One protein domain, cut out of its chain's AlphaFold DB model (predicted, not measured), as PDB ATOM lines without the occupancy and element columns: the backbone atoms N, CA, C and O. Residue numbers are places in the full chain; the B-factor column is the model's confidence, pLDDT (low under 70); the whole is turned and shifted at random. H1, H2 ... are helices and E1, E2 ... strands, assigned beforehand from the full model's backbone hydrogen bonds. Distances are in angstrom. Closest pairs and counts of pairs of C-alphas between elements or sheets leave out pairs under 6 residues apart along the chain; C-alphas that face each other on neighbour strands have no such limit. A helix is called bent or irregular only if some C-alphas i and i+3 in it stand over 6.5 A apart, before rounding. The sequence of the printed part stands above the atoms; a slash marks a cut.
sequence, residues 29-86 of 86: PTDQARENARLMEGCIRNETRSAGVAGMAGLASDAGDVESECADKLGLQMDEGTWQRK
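AT A GLANCE: This is residues 29 to 86 of the 86 residues of an uncharacterized protein of Parahaliea aestuarii (UniProt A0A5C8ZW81). A single long helix, H1, makes the length of a rod, and the rest of the printed part folds back along one side of it. On that side the shorter helix H2 crosses H1 with a steep tilt and packs on its residues 39 to 48, and a small two-strand hairpin, E1 and E2, packs on its residues 29 to 40, chiefly through E2. At the other end of H1 the chain turns back in a loop, where residues 53 to 58 stand free and stick out. The printed part has 58 residues, with two named helices and two named strands in the order H1, H2, E1, E2; the sheet has the order E1 - E2 and is antiparallel, and the class is mostly helix. The whole is only just compact, close to loose, with a radius of gyration of the C-alphas of 12.4 A, and it spans 40 by 16 by 15 A.

HOW THE PARTS SIT: The printed part begins with H1, residues 29 to 53, which is not bent. After it comes H2, residues 63 to 74, and the two helices touch, with 11 pairs of C-alphas within 8 A. Their closest C-alphas are those of Cys 43 and Cys 70, 5.9 A apart, and H1 touches H2 with residues 39 to 48 alone. Their lines stand at a steep tilt of 59 degrees, and they run opposite ways, with their centres 9.4 A apart. Next along the chain are E1, residues 76 to 79, and E2, residues 82 to 85, which form a hairpin. They are antiparallel neighbours, with 136 degrees between their N-to-C directions. The C-alphas of residues 76 and 85 face each other at 4.4 A. Across this pair N 77 and O 84 are within hydrogen-bond range at 2.8 A, and so are N 79 and O 82 at 2.9 A. The closest C-alphas of H1 and E2 are those of Ala 33 and Trp 83, 5.5 A apart, and 7 pairs of C-alphas lie within 8 A. H1 and E1 have 1 such pair, Asn 36 and Leu 76, at 7.6 A. H2 and E1 also have 1 such pair, Ala 71 and Gln 77, at 6.1 A. H2 and E2 are near each other, with 5 pairs of C-alphas within 10 A. In H1 and H2 every O i to N i+4 pair is within hydrogen-bond range.

IN THESE COORDINATES: H1 runs from Pro 29 to Val 53 and measures 36.1 A from first to last C-alpha; it begins with C-alpha 29 at (-15.519, 11.298, -16.460) and ends with C-alpha 53 at (-34.484, -1.514, -44.408). H2 runs from Ala 63, whose C-alpha is at (-34.026, -3.869, -27.795), to Leu 74, a length of 16.5 A. E1, from Leu 76 to Asp 79, measures 9.3 A. E2, from Thr 82 to Arg 85, measures 9.9 A and ends with C-alpha 85 at (-15.125, 1.305, -21.168).

THE WHOLE: The two C-alphas farthest apart are those of Pro 29 and Gly 55, at 39.8 A, while the first and last printed C-alphas, those of Pro 29 and Lys 86, are 14.3 A apart. The printed part has no cut and ends at Lys 86, the chain's last residue. The link from H1 to H2 is short, with 9 residues, and the links from H2 to E1 and from E1 to E2 are tight. The mean pLDDT of the printed part is 76.6. Confidence is low, under 70, in residues 50 to 64, of which 50 to 53 belong to H1 and 63 to 64 to H2.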
ATOM      1  N   PRO A  29     -14.804  12.577 -16.476       72.50
ATOM      2  CA  PRO A  29     -15.519  11.298 -16.460       72.50
ATOM      3  C   PRO A  29     -16.979  11.444 -16.917       72.50
ATOM      4  O   PRO A  29     -17.515  10.600 -17.630       72.50
ATOM      5  N   THR A  30     -17.596  12.581 -16.589       78.12
ATOM      6  CA  THR A  30     -18.939  12.961 -17.031       78.12
ATOM      7  C   THR A  30     -19.049  13.232 -18.531       78.12
ATOM      8  O   THR A  30     -20.056  12.868 -19.136       78.12
ATOM      9  N   ASP A  31     -18.045  13.857 -19.147       81.69
ATOM     10  CA  ASP A  31     -18.045  14.093 -20.595       81.69
ATOM     11  C   ASP A  31     -17.795  12.793 -21.364       81.69
ATOM     12  O   ASP A  31     -18.460  12.556 -22.369       81.69
ATOM     13  N   GLN A  32     -16.926  11.914 -20.848       82.38
ATOM     14  CA  GLN A  32     -16.711  10.580 -21.420       82.38
ATOM     15  C   GLN A  32     -17.984   9.733 -21.363       82.38
ATOM     16  O   GLN A  32     -18.379   9.160 -22.373       82.38
ATOM     17  N   ALA A  33     -18.682   9.710 -20.223       82.38
ATOM     18  CA  ALA A  33     -19.944   8.981 -20.095       82.38
ATOM     19  C   ALA A  33     -21.019   9.504 -21.068       82.38
ATOM     20  O   ALA A  33     -21.747   8.720 -21.678       82.38
ATOM     21  N   ARG A  34     -21.099  10.829 -21.261       84.81
ATOM     22  CA  ARG A  34     -22.011  11.446 -22.242       84.81
ATOM     23  C   ARG A  34     -21.646  11.095 -23.678       84.81
ATOM     24  O   ARG A  34     -22.539  10.883 -24.495       84.81
ATOM     25  N   GLU A  35     -20.359  11.068 -23.999       86.50
ATOM     26  CA  GLU A  35     -19.884  10.678 -25.322       86.50
ATOM     27  C   GLU A  35     -20.176   9.198 -25.598       86.50
ATOM     28  O   GLU A  35     -20.758   8.876 -26.633       86.50
ATOM     29  N   ASN A  36     -19.908   8.319 -24.632       87.38
ATOM     30  CA  ASN A  36     -20.219   6.893 -24.714       87.38
ATOM     31  C   ASN A  36     -21.727   6.644 -24.894       87.38
ATOM     32  O   ASN A  36     -22.118   5.851 -25.749       87.38
ATOM     33  N   ALA A  37     -22.582   7.374 -24.168       87.25
ATOM     34  CA  ALA A  37     -24.033   7.299 -24.342       87.25
ATOM     35  C   ALA A  37     -24.476   7.701 -25.760       87.25
ATOM     36  O   ALA A  37     -25.299   7.024 -26.372       87.25
ATOM     37  N   ARG A  38     -23.883   8.760 -26.331       90.06
ATOM     38  CA  ARG A  38     -24.167   9.176 -27.717       90.06
ATOM     39  C   ARG A  38     -23.726   8.133 -28.741       90.06
ATOM     40  O   ARG A  38     -24.430   7.924 -29.728       90.06
ATOM     41  N   LEU A  39     -22.575   7.495 -28.527       88.75
ATOM     42  CA  LEU A  39     -22.091   6.417 -29.392       88.75
ATOM     43  C   LEU A  39     -23.034   5.209 -29.347       88.75
ATOM     44  O   LEU A  39     -23.385   4.677 -30.402       88.75
ATOM     45  N   MET A  40     -23.509   4.838 -28.154       87.88
ATOM     46  CA  MET A  40     -24.504   3.780 -27.969       87.88
ATOM     47  C   MET A  40     -25.815   4.086 -28.694       87.88
ATOM     48  O   MET A  40     -26.263   3.284 -29.512       87.88
ATOM     49  N   GLU A  41     -26.400   5.268 -28.480       88.00
ATOM     50  CA  GLU A  41     -27.630   5.680 -29.171       88.00
ATOM     51  C   GLU A  41     -27.470   5.677 -30.699       88.00
ATOM     52  O   GLU A  41     -28.391   5.302 -31.431       88.00
ATOM     53  N   GLY A  42     -26.300   6.096 -31.193       87.19
ATOM     54  CA  GLY A  42     -25.969   6.074 -32.615       87.19
ATOM     55  C   GLY A  42     -25.904   4.655 -33.181       87.19
ATOM     56  O   GLY A  42     -26.486   4.397 -34.236       87.19
ATOM     57  N   CYS A  43     -25.250   3.741 -32.463       86.88
ATOM     58  CA  CYS A  43     -25.164   2.333 -32.840       86.88
ATOM     59  C   CYS A  43     -26.551   1.680 -32.870       86.88
ATOM     60  O   CYS A  43     -26.955   1.170 -33.914       86.88
ATOM     61  N   ILE A  44     -27.327   1.805 -31.787       84.94
ATOM     62  CA  ILE A  44     -28.672   1.220 -31.678       84.94
ATOM     63  C   ILE A  44     -29.567   1.725 -32.809       84.94
ATOM     64  O   ILE A  44     -30.256   0.949 -33.473       84.94
ATOM     65  N   ARG A  45     -29.542   3.033 -33.083       84.62
ATOM     66  CA  ARG A  45     -30.340   3.628 -34.161       84.62
ATOM     67  C   ARG A  45     -29.936   3.096 -35.531       84.62
ATOM     68  O   ARG A  45     -30.805   2.903 -36.379       84.62
ATOM     69  N   ASN A  46     -28.641   2.897 -35.762       83.25
ATOM     70  CA  ASN A  46     -28.153   2.363 -37.023       83.25
ATOM     71  C   ASN A  46     -28.581   0.905 -37.210       83.25
ATOM     72  O   ASN A  46     -29.095   0.581 -38.275       83.25
ATOM     73  N   GLU A  47     -28.462   0.080 -36.169       78.31
ATOM     74  CA  GLU A  47     -28.886  -1.326 -36.189       78.31
ATOM     75  C   GLU A  47     -30.407  -1.474 -36.344       78.31
ATOM     76  O   GLU A  47     -30.907  -2.271 -37.134       78.31
ATOM     77  N   THR A  48     -31.179  -0.619 -35.674       74.69
ATOM     78  CA  THR A  48     -32.642  -0.616 -35.817       74.69
ATOM     79  C   THR A  48     -33.050  -0.186 -37.231       74.69
ATOM     80  O   THR A  48     -34.005  -0.706 -37.817       74.69
ATOM     81  N   ARG A  49     -32.320   0.768 -37.823       72.38
ATOM     82  CA  ARG A  49     -32.578   1.247 -39.185       72.38
ATOM     83  C   ARG A  49     -32.171   0.221 -40.242       72.38
ATOM     84  O   ARG A  49     -32.911   0.056 -41.209       72.38
ATOM     85  N   SER A  50     -31.032  -0.452 -40.088       65.62
ATOM     86  CA  SER A  50     -30.597  -1.518 -41.000       65.62
ATOM     87  C   SER A  50     -31.563  -2.703 -40.952       65.62
ATOM     88  O   SER A  50     -31.967  -3.180 -42.013       65.62
ATOM     89  N   ALA A  51     -32.035  -3.093 -39.762       63.69
ATOM     90  CA  ALA A  51     -33.073  -4.111 -39.598       63.69
ATOM     91  C   ALA A  51     -34.387  -3.731 -40.313       63.69
ATOM     92  O   ALA A  51     -34.973  -4.552 -41.024       63.69
ATOM     93  N   GLY A  52     -34.815  -2.467 -40.205       58.69
ATOM     94  CA  GLY A  52     -36.017  -1.959 -40.877       58.69
ATOM     95  C   GLY A  52     -35.909  -1.881 -42.407       58.69
ATOM     96  O   GLY A  52     -36.896  -2.108 -43.105       58.69
ATOM     97  N   VAL A  53     -34.721  -1.590 -42.951       57.84
ATOM     98  CA  VAL A  53     -34.484  -1.514 -44.408       57.84
ATOM     99  C   VAL A  53     -34.294  -2.902 -45.033       57.84
ATOM    100  O   VAL A  53     -34.661  -3.102 -46.188       57.84
ATOM    101  N   ALA A  54     -33.789  -3.883 -44.279       56.50
ATOM    102  CA  ALA A  54     -33.575  -5.250 -44.758       56.50
ATOM    103  C   ALA A  54     -34.866  -6.086 -44.914       56.50
ATOM    104  O   ALA A  54     -34.789  -7.273 -45.219       56.50
ATOM    105  N   GLY A  55     -36.058  -5.510 -44.704       46.81
ATOM    106  CA  GLY A  55     -37.333  -6.236 -44.819       46.81
ATOM    107  C   GLY A  55     -37.557  -7.287 -43.723       46.81
ATOM    108  O   GLY A  55     -38.534  -8.030 -43.769       46.81
ATOM    109  N   MET A  56     -36.692  -7.321 -42.706       51.97
ATOM    110  CA  MET A  56     -36.755  -8.215 -41.548       51.97
ATOM    111  C   MET A  56     -37.676  -7.642 -40.456       51.97
ATOM    112  O   MET A  56     -37.360  -7.688 -39.274       51.97
ATOM    113  N   ALA A  57     -38.844  -7.108 -40.827       51.03
ATOM    114  CA  ALA A  57     -39.804  -6.516 -39.883       51.03
ATOM    115  C   ALA A  57     -40.391  -7.521 -38.859       51.03
ATOM    116  O   ALA A  57     -41.131  -7.119 -37.965       51.03
ATOM    117  N   GLY A  58     -40.077  -8.818 -38.988       45.97
ATOM    118  CA  GLY A  58     -40.446  -9.887 -38.048       45.97
ATOM    119  C   GLY A  58     -39.307 -10.398 -37.154       45.97
ATOM    120  O   GLY A  58     -39.578 -11.160 -36.234       45.97
ATOM    121  N   LEU A  59     -38.059  -9.977 -37.394       49.75
ATOM    122  CA  LEU A  59     -36.921 -10.192 -36.491       49.75
ATOM    123  C   LEU A  59     -36.593  -8.857 -35.831       49.75
ATOM    124  O   LEU A  59     -35.500  -8.324 -36.007       49.75
ATOM    125  N   ALA A  60     -37.570  -8.263 -35.144       51.12
ATOM    126  CA  ALA A  60     -37.278  -7.174 -34.229       51.12
ATOM    127  C   ALA A  60     -36.354  -7.756 -33.152       51.12
ATOM    128  O   ALA A  60     -36.834  -8.336 -32.183       51.12
ATOM    129  N   SER A  61     -35.043  -7.704 -33.404       53.53
ATOM    130  CA  SER A  61     -34.015  -8.030 -32.431       53.53
ATOM    131  C   SER A  61     -34.385  -7.268 -31.175       53.53
ATOM    132  O   SER A  61     -34.642  -6.061 -31.247       53.53
ATOM    133  N   ASP A  62     -34.539  -7.994 -30.074       61.47
ATOM    134  CA  ASP A  62     -35.017  -7.429 -28.825       61.47
ATOM    135  C   ASP A  62     -34.164  -6.194 -28.504       61.47
ATOM    136  O   ASP A  62     -32.956  -6.182 -28.765       61.47
ATOM    137  N   ALA A  63     -34.768  -5.115 -28.004       61.34
ATOM    138  CA  ALA A  63     -34.026  -3.869 -27.795       61.34
ATOM    139  C   ALA A  63     -32.807  -4.091 -26.875       61.34
ATOM    140  O   ALA A  63     -31.773  -3.453 -27.059       61.34
ATOM    141  N   GLY A  64     -32.912  -5.062 -25.957       64.44
ATOM    142  CA  GLY A  64     -31.807  -5.515 -25.112       64.44
ATOM    143  C   GLY A  64     -30.688  -6.249 -25.863       64.44
ATOM    144  O   GLY A  64     -29.519  -6.070 -25.521       64.44
ATOM    145  N   ASP A  65     -31.001  -7.008 -26.916       77.31
ATOM    146  CA  ASP A  65     -29.992  -7.704 -27.726       77.31
ATOM    147  C   ASP A  65     -29.162  -6.696 -28.528       77.31
ATOM    148  O   ASP A  65     -27.931  -6.751 -28.512       77.31
ATOM    149  N   VAL A  66     -29.821  -5.708 -29.146       79.69
ATOM    150  CA  VAL A  66     -29.149  -4.639 -29.908       79.69
ATOM    151  C   VAL A  66     -28.275  -3.775 -28.998       79.69
ATOM    152  O   VAL A  66     -27.166  -3.395 -29.372       79.69
ATOM    153  N   GLU A  67     -28.753  -3.474 -27.791       82.31
ATOM    154  CA  GLU A  67     -27.986  -2.731 -26.794       82.31
ATOM    155  C   GLU A  67     -26.724  -3.499 -26.372       82.31
ATOM    156  O   GLU A  67     -25.635  -2.925 -26.377       82.31
ATOM    157  N   SER A  68     -26.840  -4.803 -26.094       84.19
ATOM    158  CA  SER A  68     -25.693  -5.645 -25.727       84.19
ATOM    159  C   SER A  68     -24.665  -5.776 -26.859       84.19
ATOM    160  O   SER A  68     -23.461  -5.651 -26.625       84.19
ATOM    161  N   GLU A  69     -25.124  -5.923 -28.103       84.62
ATOM    162  CA  GLU A  69     -24.255  -6.032 -29.273       84.62
ATOM    163  C   GLU A  69     -23.527  -4.711 -29.555       84.62
ATOM    164  O   GLU A  69     -22.334  -4.696 -29.868       84.62
ATOM    165  N   CYS A  70     -24.220  -3.580 -29.402       86.19
ATOM    166  CA  CYS A  70     -23.613  -2.258 -29.512       86.19
ATOM    167  C   CYS A  70     -22.603  -1.986 -28.392       86.19
ATOM    168  O   CYS A  70     -21.536  -1.426 -28.662       86.19
ATOM    169  N   ALA A  71     -22.898  -2.418 -27.165       88.44
ATOM    170  CA  ALA A  71     -21.978  -2.319 -26.040       88.44
ATOM    171  C   ALA A  71     -20.689  -3.114 -26.311       88.44
ATOM    172  O   ALA A  71     -19.592  -2.580 -26.149       88.44
ATOM    173  N   ASP A  72     -20.794  -4.339 -26.832       88.06
ATOM    174  CA  ASP A  72     -19.631  -5.146 -27.216       88.06
ATOM    175  C   ASP A  72     -18.848  -4.548 -28.392       88.06
ATOM    176  O   ASP A  72     -17.620  -4.457 -28.324       88.06
ATOM    177  N   LYS A  73     -19.530  -4.059 -29.438       86.31
ATOM    178  CA  LYS A  73     -18.888  -3.389 -30.588       86.31
ATOM    179  C   LYS A  73     -18.096  -2.148 -30.179       86.31
ATOM    180  O   LYS A  73     -17.042  -1.876 -30.752       86.31
ATOM    181  N   LEU A  74     -18.610  -1.385 -29.218       86.88
ATOM    182  CA  LEU A  74     -17.982  -0.158 -28.730       86.88
ATOM    183  C   LEU A  74     -17.007  -0.405 -27.568       86.88
ATOM    184  O   LEU A  74     -16.313   0.527 -27.156       86.88
ATOM    185  N   GLY A  75     -16.922  -1.637 -27.053       88.50
ATOM    186  CA  GLY A  75     -16.113  -1.973 -25.879       88.50
ATOM    187  C   GLY A  75     -16.592  -1.266 -24.607       88.50
ATOM    188  O   GLY A  75     -15.778  -0.859 -23.781       88.50
ATOM    189  N   LEU A  76     -17.904  -1.067 -24.481       88.56
ATOM    190  CA  LEU A  76     -18.554  -0.369 -23.378       88.56
ATOM    191  C   LEU A  76     -19.294  -1.354 -22.464       88.56
ATOM    192  O   LEU A  76     -19.801  -2.378 -22.915       88.56
ATOM    193  N   GLN A  77     -19.384  -1.036 -21.176       88.31
ATOM    194  CA  GLN A  77     -20.263  -1.692 -20.211       88.31
ATOM    195  C   GLN A  77     -21.104  -0.658 -19.472       88.31
ATOM    196  O   GLN A  77     -20.653   0.462 -19.225       88.31
ATOM    197  N   MET A  78     -22.320  -1.043 -19.100       83.38
ATOM    198  CA  MET A  78     -23.152  -0.241 -18.216       83.38
ATOM    199  C   MET A  78     -22.681  -0.460 -16.775       83.38
ATOM    200  O   MET A  78     -22.785  -1.570 -16.259       83.38
ATOM    201  N   ASP A  79     -22.176   0.591 -16.135       83.88
ATOM    202  CA  ASP A  79     -21.765   0.580 -14.731       83.88
ATOM    203  C   ASP A  79     -22.378   1.778 -13.995       83.88
ATOM    204  O   ASP A  79     -22.298   2.920 -14.461       83.88
ATOM    205  N   GLU A  80     -23.076   1.504 -12.893       84.50
ATOM    206  CA  GLU A  80     -23.823   2.490 -12.089       84.50
ATOM    207  C   GLU A  80     -24.742   3.436 -12.907       84.50
ATOM    208  O   GLU A  80     -24.971   4.590 -12.546       84.50
ATOM    209  N   GLY A  81     -25.291   2.956 -14.030       82.50
ATOM    210  CA  GLY A  81     -26.144   3.753 -14.926       82.50
ATOM    211  C   GLY A  81     -25.381   4.650 -15.910       82.50
ATOM    212  O   GLY A  81     -25.980   5.526 -16.533       82.50
ATOM    213  N   THR A  82     -24.072   4.439 -16.072       83.94
ATOM    214  CA  THR A  82     -23.232   5.124 -17.062       83.94
ATOM    215  C   THR A  82     -22.486   4.137 -17.950       83.94
ATOM    216  O   THR A  82     -22.024   3.095 -17.496       83.94
ATOM    217  N   TRP A  83     -22.332   4.476 -19.230       83.31
ATOM    218  CA  TRP A  83     -21.517   3.689 -20.152       83.31
ATOM    219  C   TRP A  83     -20.032   3.966 -19.908       83.31
ATOM    220  O   TRP A  83     -19.534   5.053 -20.214       83.31
ATOM    221  N   GLN A  84     -19.335   2.976 -19.365       83.06
ATOM    222  CA  GLN A  84     -17.895   2.973 -19.107       83.06
ATOM    223  C   GLN A  84     -17.191   2.084 -20.135       83.06
ATOM    224  O   GLN A  84     -17.816   1.191 -20.701       83.06
ATOM    225  N   ARG A  85     -15.895   2.290 -20.389       81.81
ATOM    226  CA  ARG A  85     -15.125   1.305 -21.168       81.81
ATOM    227  C   ARG A  85     -14.869   0.052 -20.330       81.81
ATOM    228  O   ARG A  85     -14.600   0.177 -19.138       81.81
ATOM    229  N   LYS A  86     -14.968  -1.112 -20.974       79.00
ATOM    230  CA  LYS A  86     -14.543  -2.408 -20.425       79.00
ATOM    231  C   LYS A  86     -13.029  -2.467 -20.224       79.00
ATOM    232  O   LYS A  86     -12.304  -1.777 -20.981       79.00
TER     233      LYS A  86